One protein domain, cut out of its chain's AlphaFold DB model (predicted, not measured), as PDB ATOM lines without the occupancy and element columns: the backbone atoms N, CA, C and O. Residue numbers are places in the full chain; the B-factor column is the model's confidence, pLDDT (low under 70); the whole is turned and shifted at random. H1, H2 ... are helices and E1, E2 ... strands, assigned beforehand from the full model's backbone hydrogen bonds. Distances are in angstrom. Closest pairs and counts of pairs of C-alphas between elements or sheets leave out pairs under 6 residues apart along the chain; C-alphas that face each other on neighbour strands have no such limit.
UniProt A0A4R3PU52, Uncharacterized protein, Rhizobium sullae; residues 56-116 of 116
ATOM      1  N   ASP A  56     -35.723 -30.065  15.500       95.12
ATOM      2  CA  ASP A  56     -35.425 -28.672  15.188       95.12
ATOM      3  C   ASP A  56     -35.765 -27.750  16.381       95.12
ATOM      4  O   ASP A  56     -36.470 -28.128  17.326       95.12
ATOM      5  N   LEU A  57     -35.222 -26.530  16.352       95.19
ATOM      6  CA  LEU A  57     -35.361 -25.569  17.446       95.19
ATOM      7  C   LEU A  57     -36.811 -25.085  17.629       95.19
ATOM      8  O   LEU A  57     -37.231 -24.841  18.763       95.19
ATOM      9  N   ASP A  58     -37.591 -24.982  16.554       95.94
ATOM     10  CA  ASP A  58     -38.980 -24.518  16.612       95.94
ATOM     11  C   ASP A  58     -39.874 -25.577  17.269       95.94
ATOM     12  O   ASP A  58     -40.665 -25.273  18.173       95.94
ATOM     13  N   THR A  59     -39.680 -26.843  16.898       96.00
ATOM     14  CA  THR A  59     -40.310 -28.008  17.522       96.00
ATOM     15  C   THR A  59     -39.917 -28.115  18.995       96.00
ATOM     16  O   THR A  59     -40.782 -28.337  19.850       96.00
ATOM     17  N   LEU A  60     -38.633 -27.927  19.327       95.88
ATOM     18  CA  LEU A  60     -38.151 -27.936  20.710       95.88
ATOM     19  C   LEU A  60     -38.834 -26.853  21.552       95.88
ATOM     20  O   LEU A  60     -39.412 -27.161  22.598       95.88
ATOM     21  N   ASN A  61     -38.812 -25.604  21.086       95.62
ATOM     22  CA  ASN A  61     -39.409 -24.470  21.789       95.62
ATOM     23  C   ASN A  61     -40.920 -24.636  21.961       95.62
ATOM     24  O   ASN A  61     -41.441 -24.383  23.049       95.62
ATOM     25  N   SER A  62     -41.612 -25.133  20.935       95.00
ATOM     26  CA  SER A  62     -43.050 -25.419  21.005       95.00
ATOM     27  C   SER A  62     -43.372 -26.453  22.089       95.00
ATOM     28  O   SER A  62     -44.277 -26.239  22.896       95.00
ATOM     29  N   ARG A  63     -42.592 -27.542  22.180       94.38
ATOM     30  CA  ARG A  63     -42.766 -28.579  23.218       94.38
ATOM     31  C   ARG A  63     -42.431 -28.070  24.623       94.38
ATOM     32  O   ARG A  63     -43.074 -28.478  25.588       94.38
ATOM     33  N   LEU A  64     -41.428 -27.200  24.755       94.81
ATOM     34  CA  LEU A  64     -41.066 -26.586  26.038       94.81
ATOM     35  C   LEU A  64     -42.127 -25.590  26.510       94.81
ATOM     36  O   LEU A  64     -42.396 -25.528  27.705       94.81
ATOM     37  N   ALA A  65     -42.756 -24.846  25.597       94.38
ATOM     38  CA  ALA A  65     -43.805 -23.884  25.932       94.38
ATOM     39  C   ALA A  65     -45.024 -24.547  26.596       94.38
ATOM     40  O   ALA A  65     -45.611 -23.959  27.502       94.38
ATOM     41  N   SER A  66     -45.366 -25.775  26.191       93.56
ATOM     42  CA  SER A  66     -46.447 -26.568  26.790       93.56
ATOM     43  C   SER A  66     -46.023 -27.395  28.010       93.56
ATOM     44  O   SER A  66     -46.852 -28.118  28.561       93.56
ATOM     45  N   ARG A  67     -44.743 -27.364  28.405       94.12
ATOM     46  CA  ARG A  67     -44.223 -28.218  29.479       94.12
ATOM     47  C   ARG A  67     -44.599 -27.656  30.862       94.12
ATOM     48  O   ARG A  67     -44.327 -26.476  31.100       94.12
ATOM     49  N   PRO A  68     -45.175 -28.471  31.769       94.19
ATOM     50  CA  PRO A  68     -45.471 -28.068  33.145       94.19
ATOM     51  C   PRO A  68     -44.238 -27.542  33.891       94.19
ATOM     52  O   PRO A  68     -43.131 -28.035  33.688       94.19
ATOM     53  N   GLU A  69     -44.416 -26.551  34.770       90.31
ATOM     54  CA  GLU A  69     -43.307 -25.918  35.509       90.31
ATOM     55  C   GLU A  69     -42.596 -26.846  36.509       90.31
ATOM     56  O   GLU A  69     -41.466 -26.561  36.919       90.31
ATOM     57  N   ASP A  70     -43.251 -27.926  36.933       89.56
ATOM     58  CA  ASP A  70     -42.697 -28.949  37.824       89.56
ATOM     59  C   ASP A  70     -41.856 -30.002  37.084       89.56
ATOM     60  O   ASP A  70     -41.155 -30.791  37.723       89.56
ATOM     61  N   GLU A  71     -41.847 -29.969  35.751       88.38
ATOM     62  CA  GLU A  71     -40.967 -30.772  34.911       88.38
ATOM     63  C   GLU A  71     -39.738 -29.975  34.449       88.38
ATOM     64  O   GLU A  71     -39.796 -28.772  34.190       88.38
ATOM     65  N   PHE A  72     -38.606 -30.662  34.267       85.88
ATOM     66  CA  PHE A  72     -37.388 -30.040  33.740       85.88
ATOM     67  C   PHE A  72     -37.627 -29.431  32.349       85.88
ATOM     68  O   PHE A  72     -38.060 -30.122  31.423       85.88
ATOM     69  N   GLY A  73     -37.304 -28.150  32.177       89.88
ATOM     70  CA  GLY A  73     -37.598 -27.378  30.963       89.88
ATOM     71  C   GLY A  73     -38.952 -26.665  31.004       89.88
ATOM     72  O   GLY A  73     -39.302 -25.949  30.064       89.88
ATOM     73  N   GLY A  74     -39.707 -26.819  32.091       92.50
ATOM     74  CA  GLY A  74     -40.895 -26.025  32.376       92.50
ATOM     75  C   GLY A  74     -40.559 -24.581  32.745       92.50
ATOM     76  O   GLY A  74     -41.308 -23.672  32.396       92.50
ATOM     77  N   LYS A  75     -39.401 -24.339  33.375       92.38
ATOM     78  CA  LYS A  75     -38.989 -23.004  33.843       92.38
ATOM     79  C   LYS A  75     -38.151 -22.247  32.806       92.38
ATOM     80  O   LYS A  75     -37.300 -22.864  32.163       92.38
ATOM     81  N   PRO A  76     -38.276 -20.908  32.694       91.19
ATOM     82  CA  PRO A  76     -37.516 -20.110  31.723       91.19
ATOM     83  C   PRO A  76     -35.995 -20.333  31.762       91.19
ATOM     84  O   PRO A  76     -35.392 -20.601  30.728       91.19
ATOM     85  N   ALA A  77     -35.389 -20.327  32.954       90.12
ATOM     86  CA  ALA A  77     -33.946 -20.535  33.109       90.12
ATOM     87  C   ALA A  77     -33.483 -21.927  32.631       90.12
ATOM     88  O   ALA A  77     -32.380 -22.081  32.112       90.12
ATOM     89  N   GLU A  78     -34.324 -22.955  32.769       91.62
ATOM     90  CA  GLU A  78     -34.015 -24.302  32.275       91.62
ATOM     91  C   GLU A  78     -34.132 -24.367  30.748       91.62
ATOM     92  O   GLU A  78     -33.321 -25.025  30.099       91.62
ATOM     93  N   ARG A  79     -35.090 -23.642  30.156       93.25
ATOM     94  CA  ARG A  79     -35.247 -23.544  28.695       93.25
ATOM     95  C   ARG A  79     -34.036 -22.885  28.041       93.25
ATOM     96  O   ARG A  79     -33.564 -23.391  27.030       93.25
ATOM     97  N   GLU A  80     -33.484 -21.829  28.637       92.44
ATOM     98  CA  GLU A  80     -32.248 -21.193  28.152       92.44
ATOM     99  C   GLU A  80     -31.071 -22.178  28.117       92.44
ATOM    100  O   GLU A  80     -30.320 -22.232  27.141       92.44
ATOM    101  N   VAL A  81     -30.935 -23.006  29.158       91.12
ATOM    102  CA  VAL A  81     -29.922 -24.069  29.195       91.12
ATOM    103  C   VAL A  81     -30.181 -25.097  28.095       91.12
ATOM    104  O   VAL A  81     -29.253 -25.443  27.369       91.12
ATOM    105  N   ILE A  82     -31.423 -25.557  27.930       91.88
ATOM    106  CA  ILE A  82     -31.794 -26.535  26.898       91.88
ATOM    107  C   ILE A  82     -31.492 -26.004  25.490       91.88
ATOM    108  O   ILE A  82     -30.894 -26.720  24.692       91.88
ATOM    109  N   VAL A  83     -31.839 -24.747  25.196       93.88
ATOM    110  CA  VAL A  83     -31.571 -24.110  23.895       93.88
ATOM    111  C   VAL A  83     -30.069 -23.974  23.643       93.88
ATOM    112  O   VAL A  83     -29.605 -24.284  22.543       93.88
ATOM    113  N   ARG A  84     -29.285 -23.576  24.654       93.75
ATOM    114  CA  ARG A  84     -27.820 -23.524  24.525       93.75
ATOM    115  C   ARG A  84     -27.254 -24.903  24.197       93.75
ATOM    116  O   ARG A  84     -26.490 -25.016  23.249       93.75
ATOM    117  N   LEU A  85     -27.653 -25.933  24.942       91.94
ATOM    118  CA  LEU A  85     -27.174 -27.305  24.750       91.94
ATOM    119  C   LEU A  85     -27.561 -27.880  23.389       91.94
ATOM    120  O   LEU A  85     -26.750 -28.538  22.746       91.94
ATOM    121  N   HIS A  86     -28.783 -27.601  22.935       93.38
ATOM    122  CA  HIS A  86     -29.234 -27.957  21.592       93.38
ATOM    123  C   HIS A  86     -28.378 -27.280  20.515       93.38
ATOM    124  O   HIS A  86     -27.986 -27.923  19.545       93.38
ATOM    125  N   THR A  87     -28.014 -26.015  20.721       93.25
ATOM    126  CA  THR A  87     -27.187 -25.259  19.772       93.25
ATOM    127  C   THR A  87     -25.730 -25.726  19.767       93.25
ATOM    128  O   THR A  87     -25.133 -25.859  18.702       93.25
ATOM    129  N   THR A  88     -25.131 -25.961  20.940       93.38
ATOM    130  CA  THR A  88     -23.700 -26.297  21.051       93.38
ATOM    131  C   THR A  88     -23.409 -27.778  20.866       93.38
ATOM    132  O   THR A  88     -22.272 -28.124  20.550       93.38
ATOM    133  N   GLN A  89     -24.401 -28.649  21.078       90.56
ATOM    134  CA  GLN A  89     -24.247 -30.109  21.065       90.56
ATOM    135  C   GLN A  89     -23.154 -30.607  22.037       90.56
ATOM    136  O   GLN A  89     -22.614 -31.700  21.873       90.56
ATOM    137  N   GLU A  90     -22.811 -29.812  23.062       87.12
ATOM    138  CA  GLU A  90     -21.655 -30.060  23.943       87.12
ATOM    139  C   GLU A  90     -21.783 -31.335  24.787       87.12
ATOM    140  O   GLU A  90     -20.779 -31.918  25.190       87.12
ATOM    141  N   ASP A  91     -23.015 -31.799  24.995       84.75
ATOM    142  CA  ASP A  91     -23.347 -33.015  25.740       84.75
ATOM    143  C   ASP A  91     -23.930 -34.121  24.844       84.75
ATOM    144  O   ASP A  91     -24.603 -35.032  25.333       84.75
ATOM    145  N   THR A  92     -23.683 -34.058  23.533       89.62
ATOM    146  CA  THR A  92     -24.119 -35.081  22.576       89.62
ATOM    147  C   THR A  92     -22.984 -36.077  22.311       89.62
ATOM    148  O   THR A  92     -21.862 -35.668  21.991       89.62
ATOM    149  N   PRO A  93     -23.221 -37.399  22.411       90.75
ATOM    150  CA  PRO A  93     -22.214 -38.390  22.052       90.75
ATOM    151  C   PRO A  93     -21.807 -38.296  20.578       90.75
ATOM    152  O   PRO A  93     -22.653 -38.297  19.688       90.75
ATOM    153  N   LYS A  94     -20.497 -38.276  20.308       86.12
ATOM    154  CA  LYS A  94     -19.959 -38.074  18.949       86.12
ATOM    155  C   LYS A  94     -20.246 -39.220  17.974       86.12
ATOM    156  O   LYS A  94     -20.321 -38.975  16.779       86.12
ATOM    157  N   ASN A  95     -20.395 -40.442  18.482       85.19
ATOM    158  CA  ASN A  95     -20.585 -41.651  17.673       85.19
ATOM    159  C   ASN A  95     -22.023 -42.192  17.758       85.19
ATOM    160  O   ASN A  95     -22.243 -43.371  17.508       85.19
ATOM    161  N   ALA A  96     -22.990 -41.363  18.158       91.81
ATOM    162  CA  ALA A  96     -24.386 -41.777  18.209       91.81
ATOM    163  C   ALA A  96     -25.065 -41.658  16.843       91.81
ATOM    164  O   ALA A  96     -24.798 -40.736  16.067       91.81
ATOM    165  N   MET A  97     -26.012 -42.554  16.587       93.88
ATOM    166  CA  MET A  97     -26.900 -42.456  15.444       93.88
ATOM    167  C   MET A  97     -27.991 -41.419  15.714       93.88
ATOM    168  O   MET A  97     -28.727 -41.494  16.698       93.88
ATOM    169  N   SER A  98     -28.103 -40.434  14.828       92.12
ATOM    170  CA  SER A  98     -29.161 -39.433  14.920       92.12
ATOM    171  C   SER A  98     -30.473 -39.985  14.367       92.12
ATOM    172  O   SER A  98     -30.502 -40.530  13.264       92.12
ATOM    173  N   ILE A  99     -31.556 -39.779  15.113       93.56
ATOM    174  CA  ILE A  99     -32.930 -40.040  14.680       93.56
ATOM    175  C   ILE A  99     -33.684 -38.715  14.670       93.56
ATOM    176  O   ILE A  99     -33.626 -37.961  15.646       93.56
ATOM    177  N   ASP A 100     -34.384 -38.433  13.574       92.56
ATOM    178  CA  ASP A 100     -35.240 -37.258  13.462       92.56
ATOM    179  C   ASP A 100     -36.544 -37.475  14.242       92.56
ATOM    180  O   ASP A 100     -37.464 -38.162  13.807       92.56
ATOM    181  N   ALA A 101     -36.625 -36.863  15.417       94.62
ATOM    182  CA  ALA A 101     -37.778 -36.905  16.303       94.62
ATOM    183  C   ALA A 101     -38.759 -35.733  16.086       94.62
ATOM    184  O   ALA A 101     -39.637 -35.498  16.935       94.62
ATOM    185  N   THR A 102     -38.616 -34.979  14.988       94.31
ATOM    186  CA  THR A 102     -39.657 -34.050  14.504       94.31
ATOM    187  C   THR A 102     -40.804 -34.805  13.827       94.31
ATOM    188  O   THR A 102     -41.947 -34.348  13.864       94.31
ATOM    189  N   ALA A 103     -40.514 -35.991  13.282       91.06
ATOM    190  CA  ALA A 103     -41.477 -36.869  12.636       91.06
ATOM    191  C   ALA A 103     -42.585 -37.359  13.597       91.06
ATOM    192  O   ALA A 103     -42.430 -37.330  14.826       91.06
ATOM    193  N   PRO A 104     -43.724 -37.850  13.063       91.88
ATOM    194  CA  PRO A 104     -44.759 -38.480  13.875       91.88
ATOM    195  C   PRO A 104     -44.195 -39.636  14.706       91.88
ATOM    196  O   PRO A 104     -43.413 -40.433  14.192       91.88
ATOM    197  N   LEU A 105     -44.653 -39.766  15.956       89.38
ATOM    198  CA  LEU A 105     -44.126 -40.732  16.929       89.38
ATOM    199  C   LEU A 105     -44.024 -42.163  16.385       89.38
ATOM    200  O   LEU A 105     -43.031 -42.825  16.647       89.38
ATOM    201  N   ALA A 106     -45.028 -42.627  15.634       90.56
ATOM    202  CA  ALA A 106     -45.011 -43.965  15.045       90.56
ATOM    203  C   ALA A 106     -43.774 -44.178  14.153       90.56
ATOM    204  O   ALA A 106     -43.048 -45.142  14.347       90.56
ATOM    205  N   SER A 107     -43.469 -43.216  13.278       89.19
ATOM    206  CA  SER A 107     -42.288 -43.268  12.406       89.19
ATOM    207  C   SER A 107     -40.987 -43.263  13.213       89.19
ATOM    208  O   SER A 107     -40.083 -44.033  12.926       89.19
ATOM    209  N   VAL A 108     -40.908 -42.440  14.265       89.88
ATOM    210  CA  VAL A 108     -39.719 -42.369  15.138       89.88
ATOM    211  C   VAL A 108     -39.487 -43.694  15.869       89.88
ATOM    212  O   VAL A 108     -38.348 -44.123  16.042       89.88
ATOM    213  N   VAL A 109     -40.565 -44.338  16.323       89.00
ATOM    214  CA  VAL A 109     -40.497 -45.640  16.996       89.00
ATOM    215  C   VAL A 109     -40.063 -46.728  16.021       89.00
ATOM    216  O   VAL A 109     -39.246 -47.557  16.406       89.00
ATOM    217  N   ASP A 110     -40.554 -46.704  14.784       88.38
ATOM    218  CA  ASP A 110     -40.189 -47.677  13.749       88.38
ATOM    219  C   ASP A 110     -38.745 -47.491  13.247       88.38
ATOM    220  O   ASP A 110     -38.075 -48.466  12.892       88.38
ATOM    221  N   ASP A 111     -38.225 -46.260  13.281       85.50
ATOM    222  CA  ASP A 111     -36.848 -45.964  12.889       85.50
ATOM    223  C   ASP A 111     -35.828 -46.636  13.817       85.50
ATOM    224  O   ASP A 111     -34.804 -47.105  13.326       85.50
ATOM    225  N   ILE A 112     -36.092 -46.749  15.126       83.12
ATOM    226  CA  ILE A 112     -35.123 -47.305  16.090       83.12
ATOM    227  C   ILE A 112     -34.792 -48.782  15.782       83.12
ATOM    228  O   ILE A 112     -33.616 -49.083  15.574       83.12
ATOM    229  N   PRO A 113     -35.764 -49.719  15.686       77.25
ATOM    230  CA  PRO A 113     -35.474 -51.108  15.331       77.25
ATOM    231  C   PRO A 113     -34.892 -51.284  13.931       77.25
ATOM    232  O   PRO A 113     -34.184 -52.255  13.705       77.25
ATOM    233  N   SER A 114     -35.174 -50.379  12.985       77.81
ATOM    234  CA  SER A 114     -34.656 -50.483  11.608       77.81
ATOM    235  C   SER A 114     -33.136 -50.297  11.500       77.81
ATOM    236  O   SER A 114     -32.554 -50.530  10.437       77.81
ATOM    237  N   LYS A 115     -32.507 -49.818  12.577       73.25
ATOM    238  CA  LYS A 115     -31.086 -49.474  12.656       73.25
ATOM    239  C   LYS A 115     -30.259 -50.448  13.499       73.25
ATOM    240  O   LYS A 115     -29.044 -50.285  13.530       73.25
ATOM    241  N   CYS A 116     -30.911 -51.410  14.152       71.88
ATOM    242  CA  CYS A 116     -30.291 -52.510  14.892       71.88
ATOM    243  C   CYS A 116     -30.217 -53.769  14.017       71.88
ATOM    244  O   CYS A 116     -29.263 -54.554  14.200       71.88
TER     245      CYS A 116
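This is residues 56 to 116 of the 116 residues of an uncharacterized protein of Rhizobium sullae (UniProt A0A4R3PU52). Two small parts stand side by side with an open gap between them: on one side the longest helix, H2, runs beside the shorter H1 in the opposite direction, and on the other side a short strand, E1, leads into a short helix, H3, that folds back beside it. An arch of chain, residues 88 to 96, stands free and bridges the two parts, of which residue 88 belongs to H2. The printed part has 61 residues, with three named helices and one named strand in the order H1, H2, E1, H3, and its class is mostly helix. The whole is loose, with a radius of gyration of the C-alphas of 13.5 A, and its C-alphas span 37 by 26 by 19 A.

Begin at the longest helix, H2, residues 76 to 88, and look from it to H1, residues 57 to 65. The two only just touch, with 3 pairs of C-alphas within 8 A, and the closest C-alphas are those of Leu 64 and Arg 79, 7.1 A apart. They run opposite ways at a shallow tilt of 19 degrees and form a helical hairpin. Move on to E1, residues 97 to 100, which pairs with no named strand, and to H3, residues 105 to 111. The closest C-alphas of E1 and H3 are those of Asp 100 and Val 108, 7.0 A apart. E1 is apart from H1 and from H2, and H3 is apart from both of these helices too. In H1, H2 and H3 every backbone O i to N i+4 pair is within hydrogen-bond range.

Find C-alpha 76 at (-37.516, -20.110, 31.723); from there H2 runs 18.5 A to C-alpha 88 at (-23.700, -26.297, 21.051). Look back along the chain to C-alpha 57 at (-35.361, -25.569, 17.446), where H1 begins, and follow it 12.1 A to C-alpha 65. E1 measures 10.0 A from C-alpha 97 to C-alpha 100. H3 runs 9.8 A from C-alpha 105 to C-alpha 111, which you find at (-36.848, -45.964, 12.889).

The two C-alphas farthest apart are those of Pro 76 and Cys 116, 37.2 A. The printed part runs from residue 56 to residue 116, the chain's last residue, and has no cut. The link from E1 to H3 is tight, with 4 residues, while those from H1 to H2, with 10 residues, and from H2 to E1, with 8, are short. The mean pLDDT of the printed part is 90.5, and no printed residue of the model is under 70.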